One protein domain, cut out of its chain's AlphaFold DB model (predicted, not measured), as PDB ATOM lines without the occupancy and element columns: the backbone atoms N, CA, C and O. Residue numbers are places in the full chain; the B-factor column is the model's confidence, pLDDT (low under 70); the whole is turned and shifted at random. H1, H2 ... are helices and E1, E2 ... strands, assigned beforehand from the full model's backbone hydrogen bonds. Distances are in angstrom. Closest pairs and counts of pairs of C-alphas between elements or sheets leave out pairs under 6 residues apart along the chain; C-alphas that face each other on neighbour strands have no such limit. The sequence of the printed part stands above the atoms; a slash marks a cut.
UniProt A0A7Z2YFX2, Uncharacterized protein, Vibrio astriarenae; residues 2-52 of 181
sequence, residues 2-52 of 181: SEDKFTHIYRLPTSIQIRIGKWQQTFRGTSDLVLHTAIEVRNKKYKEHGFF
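Overview. This is residues 2 to 52 of the 181 residues of an uncharacterized protein of Vibrio astriarenae (UniProt A0A7Z2YFX2). A small three-stranded sheet, E1 E2 E3, is covered on one face by a single helix, H1, which runs along the strands; the other face is bare. The printed part has 51 residues, with three named strands followed by one named helix. The sheet's order is E1 - E2 - E3, antiparallel throughout, and the class is mixed, helices and strands. The whole is compact, with a radius of gyration of the C-alphas of 10.9 A, and elongated, spanning 32 by 20 by 17 A.

Arrangement. E1, residues 9 to 12, and E2, residues 15 to 20, form a hairpin at 147 degrees, with N 10 and O 17 2.8 A apart, within hydrogen-bond range. E2 and E3, residues 23 to 28, form a second hairpin at 169 degrees, with N 18 and O 25 2.8 A apart, also within range. The three strands make a meander, each the antiparallel neighbour of the one before; E1 and E3 are edge strands. H1, residues 32 to 46, is on the sheet at a height of 9.4 A, in two layers, helix on one face of a sheet. It lies over E2 and E3, and on the local plane its line stands at 13 degrees to that of E2. The closest C-alphas of E2 and H1 are those of Ile 16 and Leu 35, 6.8 A apart. Every O i to N i+4 pair of H1 is within hydrogen-bond range.

Along the chain. E1 begins at C-alpha 9, (24.940, 37.705, 9.044), and is 9.7 A long. E2 measures 16.5 A, E3 17.2 A and H1 20.7 A. H1 ends at C-alpha 46, (29.982, 34.419, -2.214).

Size, cuts and confidence. The C-alphas of Pro 13 and His 49 are the two farthest apart, at 33.0 A. The printed part has no cut, and its three links are tight. Confidence is low, under 70, at residues 2 to 4.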
ATOM      1  N   SER A   2      12.601  46.936  12.930       40.81
ATOM      2  CA  SER A   2      13.020  45.605  12.479       40.81
ATOM      3  C   SER A   2      14.534  45.609  12.342       40.81
ATOM      4  O   SER A   2      15.062  46.480  11.660       40.81
ATOM      5  N   GLU A   3      15.224  44.687  13.007       53.31
ATOM      6  CA  GLU A   3      16.659  44.507  12.803       53.31
ATOM      7  C   GLU A   3      16.930  44.360  11.302       53.31
ATOM      8  O   GLU A   3      16.361  43.478  10.651       53.31
ATOM      9  N   ASP A   4      17.767  45.240  10.757       59.19
ATOM     10  CA  ASP A   4      18.253  45.160   9.385       59.19
ATOM     11  C   ASP A   4      18.927  43.801   9.174       59.19
ATOM     12  O   ASP A   4      20.055  43.540   9.612       59.19
ATOM     13  N   LYS A   5      18.183  42.878   8.566       80.31
ATOM     14  CA  LYS A   5      18.557  41.469   8.503       80.31
ATOM     15  C   LYS A   5      19.409  41.211   7.270       80.31
ATOM     16  O   LYS A   5      18.920  40.775   6.231       80.31
ATOM     17  N   PHE A   6      20.707  41.446   7.411       87.12
ATOM     18  CA  PHE A   6      21.695  41.049   6.413       87.12
ATOM     19  C   PHE A   6      21.648  39.542   6.158       87.12
ATOM     20  O   PHE A   6      21.682  38.717   7.077       87.12
ATOM     21  N   THR A   7      21.629  39.159   4.884       87.75
ATOM     22  CA  THR A   7      21.635  37.742   4.511       87.75
ATOM     23  C   THR A   7      22.919  37.068   5.021       87.75
ATOM     24  O   THR A   7      24.028  37.544   4.766       87.75
ATOM     25  N   HIS A   8      22.761  35.945   5.734       90.12
ATOM     26  CA  HIS A   8      23.830  35.139   6.349       90.12
ATOM     27  C   HIS A   8      24.666  35.823   7.451       90.12
ATOM     28  O   HIS A   8      25.653  35.233   7.895       90.12
ATOM     29  N   ILE A   9      24.288  37.017   7.920       91.56
ATOM     30  CA  ILE A   9      24.940  37.705   9.044       91.56
ATOM     31  C   ILE A   9      23.957  37.783  10.210       91.56
ATOM     32  O   ILE A   9      22.793  38.136  10.046       91.56
ATOM     33  N   TYR A  10      24.445  37.452  11.395       90.81
ATOM     34  CA  TYR A  10      23.680  37.385  12.628       90.81
ATOM     35  C   TYR A  10      24.363  38.274  13.657       90.81
ATOM     36  O   TYR A  10      25.544  38.088  13.959       90.81
ATOM     37  N   ARG A  11      23.624  39.244  14.193       89.62
ATOM     38  CA  ARG A  11      24.091  40.059  15.313       89.62
ATOM     39  C   ARG A  11      23.800  39.300  16.609       89.62
ATOM     40  O   ARG A  11      22.673  38.884  16.849       89.62
ATOM     41  N   LEU A  12      24.837  39.068  17.401       89.62
ATOM     42  CA  LEU A  12      24.770  38.506  18.749       89.62
ATOM     43  C   LEU A  12      25.072  39.633  19.754       89.62
ATOM     44  O   LEU A  12      25.677  40.634  19.367       89.62
ATOM     45  N   PRO A  13      24.729  39.486  21.049       88.06
ATOM     46  CA  PRO A  13      24.897  40.564  22.033       88.06
ATOM     47  C   PRO A  13      26.315  41.152  22.117       88.06
ATOM     48  O   PRO A  13      26.481  42.333  22.393       88.06
ATOM     49  N   THR A  14      27.344  40.338  21.866       90.62
ATOM     50  CA  THR A  14      28.762  40.727  21.991       90.62
ATOM     51  C   THR A  14      29.580  40.500  20.719       90.62
ATOM     52  O   THR A  14      30.797  40.693  20.712       90.62
ATOM     53  N   SER A  15      28.951  40.025  19.644       92.19
ATOM     54  CA  SER A  15      29.662  39.582  18.444       92.19
ATOM     55  C   SER A  15      28.789  39.625  17.201       92.19
ATOM     56  O   SER A  15      27.564  39.642  17.269       92.19
ATOM     57  N   ILE A  16      29.431  39.595  16.041       93.19
ATOM     58  CA  ILE A  16      28.771  39.413  14.753       93.19
ATOM     59  C   ILE A  16      29.208  38.068  14.198       93.19
ATOM     60  O   ILE A  16      30.398  37.759  14.145       93.19
ATOM     61  N   GLN A  17      28.251  37.248  13.784       93.25
ATOM     62  CA  GLN A  17      28.519  35.925  13.247       93.25
ATOM     63  C   GLN A  17      28.025  35.809  11.811       93.25
ATOM     64  O   GLN A  17      26.875  36.111  11.505       93.25
ATOM     65  N   ILE A  18      28.876  35.291  10.934       93.81
ATOM     66  CA  ILE A  18      28.501  34.874   9.589       93.81
ATOM     67  C   ILE A  18      28.186  33.379   9.633       93.81
ATOM     68  O   ILE A  18      28.979  32.600  10.168       93.81
ATOM     69  N   ARG A  19      27.052  32.961   9.062       91.75
ATOM     70  CA  ARG A  19      26.702  31.540   8.896       91.75
ATOM     71  C   ARG A  19      26.230  31.274   7.473       91.75
ATOM     72  O   ARG A  19      25.199  31.789   7.052       91.75
ATOM     73  N   ILE A  20      26.972  30.445   6.744       90.00
ATOM     74  CA  ILE A  20      26.659  30.009   5.380       90.00
ATOM     75  C   ILE A  20      26.752  28.480   5.334       90.00
ATOM     76  O   ILE A  20      27.839  27.909   5.225       90.00
ATOM     77  N   GLY A  21      25.610  27.797   5.413       85.00
ATOM     78  CA  GLY A  21      25.580  26.334   5.475       85.00
ATOM     79  C   GLY A  21      26.386  25.810   6.670       85.00
ATOM     80  O   GLY A  21      26.083  26.151   7.809       85.00
ATOM     81  N   LYS A  22      27.421  25.000   6.408       87.44
ATOM     82  CA  LYS A  22      28.343  24.483   7.440       87.44
ATOM     83  C   LYS A  22      29.482  25.447   7.792       87.44
ATOM     84  O   LYS A  22      30.168  25.232   8.786       87.44
ATOM     85  N   TRP A  23      29.720  26.472   6.975       92.06
ATOM     86  CA  TRP A  23      30.783  27.438   7.219       92.06
ATOM     87  C   TRP A  23      30.283  28.552   8.138       92.06
ATOM     88  O   TRP A  23      29.218  29.132   7.916       92.06
ATOM     89  N   GLN A  24      31.071  28.853   9.163       94.12
ATOM     90  CA  GLN A  24      30.764  29.880  10.146       94.12
ATOM     91  C   GLN A  24      32.022  30.647  10.529       94.12
ATOM     92  O   GLN A  24      33.112  30.078  10.586       94.12
ATOM     93  N   GLN A  25      31.860  31.931  10.822       94.44
ATOM     94  CA  GLN A  25      32.932  32.779  11.325       94.44
ATOM     95  C   GLN A  25      32.353  33.824  12.273       94.44
ATOM     96  O   GLN A  25      31.327  34.428  11.969       94.44
ATOM     97  N   THR A  26      33.007  34.036  13.411       94.75
ATOM     98  CA  THR A  26      32.550  34.965  14.449       94.75
ATOM     99  C   THR A  26      33.569  36.077  14.635       94.75
ATOM    100  O   THR A  26      34.765  35.816  14.751       94.75
ATOM    101  N   PHE A  27      33.085  37.309  14.703       93.56
ATOM    102  CA  PHE A  27      33.854  38.515  14.963       93.56
ATOM    103  C   PHE A  27      33.445  39.071  16.321       93.56
ATOM    104  O   PHE A  27      32.256  39.179  16.614       93.56
ATOM    105  N   ARG A  28      34.420  39.397  17.172       92.44
ATOM    106  CA  ARG A  28      34.144  40.006  18.478       92.44
ATOM    107  C   ARG A  28      33.805  41.484  18.291       92.44
ATOM    108  O   ARG A  28      34.481  42.167  17.528       92.44
ATOM    109  N   GLY A  29      32.801  41.960  19.019       88.69
ATOM    110  CA  GLY A  29      32.298  43.327  18.915       88.69
ATOM    111  C   GLY A  29      31.076  43.453  18.004       88.69
ATOM    112  O   GLY A  29      30.780  42.579  17.190       88.69
ATOM    113  N   THR A  30      30.355  44.553  18.188       87.56
ATOM    114  CA  THR A  30      29.082  44.865  17.518       87.56
ATOM    115  C   THR A  30      29.121  46.199  16.771       87.56
ATOM    116  O   THR A  30      28.089  46.655  16.290       87.56
ATOM    117  N   SER A  31      30.296  46.832  16.674       89.56
ATOM    118  CA  SER A  31      30.460  48.117  15.994       89.56
ATOM    119  C   SER A  31      30.288  47.995  14.479       89.56
ATOM    120  O   SER A  31      30.509  46.933  13.890       89.56
ATOM    121  N   ASP A  32      29.965  49.113  13.829       87.19
ATOM    122  CA  ASP A  32      29.752  49.157  12.377       87.19
ATOM    123  C   ASP A  32      31.009  48.793  11.578       87.19
ATOM    124  O   ASP A  32      30.918  48.160  10.532       87.19
ATOM    125  N   LEU A  33      32.201  49.083  12.111       90.81
ATOM    126  CA  LEU A  33      33.476  48.620  11.547       90.81
ATOM    127  C   LEU A  33      33.562  47.086  11.500       90.81
ATOM    128  O   LEU A  33      34.004  46.502  10.505       90.81
ATOM    129  N   VAL A  34      33.118  46.418  12.569       91.50
ATOM    130  CA  VAL A  34      33.098  44.950  12.644       91.50
ATOM    131  C   VAL A  34      32.038  44.389  11.699       91.50
ATOM    132  O   VAL A  34      32.289  43.388  11.026       91.50
ATOM    133  N   LEU A  35      30.886  45.053  11.590       91.25
ATOM    134  CA  LEU A  35      29.843  44.688  10.635       91.25
ATOM    135  C   LEU A  35      30.337  44.799   9.190       91.25
ATOM    136  O   LEU A  35      30.185  43.841   8.435       91.25
ATOM    137  N   HIS A  36      30.973  45.912   8.824       93.56
ATOM    138  CA  HIS A  36      31.538  46.127   7.492       93.56
ATOM    139  C   HIS A  36      32.530  45.015   7.144       93.56
ATOM    140  O   HIS A  36      32.405  44.342   6.120       93.56
ATOM    141  N   THR A  37      33.453  44.729   8.067       93.25
ATOM    142  CA  THR A  37      34.428  43.638   7.919       93.25
ATOM    143  C   THR A  37      33.738  42.282   7.731       93.25
ATOM    144  O   THR A  37      34.137  41.480   6.882       93.25
ATOM    145  N   ALA A  38      32.671  42.009   8.486       93.88
ATOM    146  CA  ALA A  38      31.904  40.775   8.352       93.88
ATOM    147  C   ALA A  38      31.212  40.669   6.976       93.88
ATOM    148  O   ALA A  38      31.235  39.599   6.359       93.88
ATOM    149  N   ILE A  39      30.645  41.765   6.458       93.62
ATOM    150  CA  ILE A  39      30.032  41.822   5.120       93.62
ATOM    151  C   ILE A  39      31.088  41.553   4.037       93.62
ATOM    152  O   ILE A  39      30.860  40.729   3.146       93.62
ATOM    153  N   GLU A  40      32.271  42.159   4.128       94.56
ATOM    154  CA  GLU A  40      33.364  41.926   3.177       94.56
ATOM    155  C   GLU A  40      33.830  40.465   3.162       94.56
ATOM    156  O   GLU A  40      33.989  39.860   2.095       94.56
ATOM    157  N   VAL A  41      34.031  39.868   4.341       94.69
ATOM    158  CA  VAL A  41      34.471  38.471   4.469       94.69
ATOM    159  C   VAL A  41      33.412  37.514   3.923       94.69
ATOM    160  O   VAL A  41      33.731  36.596   3.163       94.69
ATOM    161  N   ARG A  42      32.135  37.762   4.220       93.88
ATOM    162  CA  ARG A  42      31.008  37.023   3.639       93.88
ATOM    163  C   ARG A  42      30.987  37.136   2.111       93.88
ATOM    164  O   ARG A  42      30.804  36.134   1.420       93.88
ATOM    165  N   ASN A  43      31.218  38.326   1.562       93.75
ATOM    166  CA  ASN A  43      31.226  38.546   0.115       93.75
ATOM    167  C   ASN A  43      32.364  37.808  -0.588       93.75
ATOM    168  O   ASN A  43      32.183  37.338  -1.713       93.75
ATOM    169  N   LYS A  44      33.521  37.650   0.067       92.88
ATOM    170  CA  LYS A  44      34.603  36.788  -0.436       92.88
ATOM    171  C   LYS A  44      34.127  35.338  -0.573       92.88
ATOM    172  O   LYS A  44      34.367  34.737  -1.617       92.88
ATOM    173  N   LYS A  45      33.363  34.817   0.396       92.00
ATOM    174  CA  LYS A  45      32.736  33.487   0.287       92.00
ATOM    175  C   LYS A  45      31.724  33.386  -0.847       92.00
ATOM    176  O   LYS A  45      31.706  32.385  -1.556       92.00
ATOM    177  N   TYR A  46      30.932  34.425  -1.096       91.94
ATOM    178  CA  TYR A  46      29.982  34.419  -2.214       91.94
ATOM    179  C   TYR A  46      30.640  34.345  -3.598       91.94
ATOM    180  O   TYR A  46      30.030  33.842  -4.546       91.94
ATOM    181  N   LYS A  47      31.880  34.827  -3.725       89.25
ATOM    182  CA  LYS A  47      32.646  34.798  -4.980       89.25
ATOM    183  C   LYS A  47      33.218  33.416  -5.313       89.25
ATOM    184  O   LYS A  47      33.579  33.196  -6.466       89.25
ATOM    185  N   GLU A  48      33.267  32.478  -4.366       91.06
ATOM    186  CA  GLU A  48      33.794  31.130  -4.611       91.06
ATOM    187  C   GLU A  48      33.005  30.409  -5.727       91.06
ATOM    188  O   GLU A  48      31.779  30.540  -5.852       91.06
ATOM    189  N   HIS A  49      33.702  29.644  -6.576       78.56
ATOM    190  CA  HIS A  49      33.121  29.056  -7.791       78.56
ATOM    191  C   HIS A  49      31.942  28.107  -7.515       78.56
ATOM    192  O   HIS A  49      31.016  28.057  -8.323       78.56
ATOM    193  N   GLY A  50      31.921  27.438  -6.358       80.00
ATOM    194  CA  GLY A  50      30.854  26.517  -5.951       80.00
ATOM    195  C   GLY A  50      29.712  27.147  -5.151       80.00
ATOM    196  O   GLY A  50      28.720  26.472  -4.887       80.00
ATOM    197  N   PHE A  51      29.817  28.420  -4.756       85.06
ATOM    198  CA  PHE A  51      28.763  29.038  -3.961       85.06
ATOM    199  C   PHE A  51      27.567  29.423  -4.835       85.06
ATOM    200  O   PHE A  51      27.692  30.198  -5.794       85.06
ATOM    201  N   PHE A  52      26.400  28.911  -4.446       82.81
ATOM    202  CA  PHE A  52      25.100  29.325  -4.949       82.81
ATOM    203  C   PHE A  52      24.166  29.567  -3.770       82.81
ATOM    204  O   PHE A  52      23.870  28.652  -3.000       82.81
TER     205      PHE A  52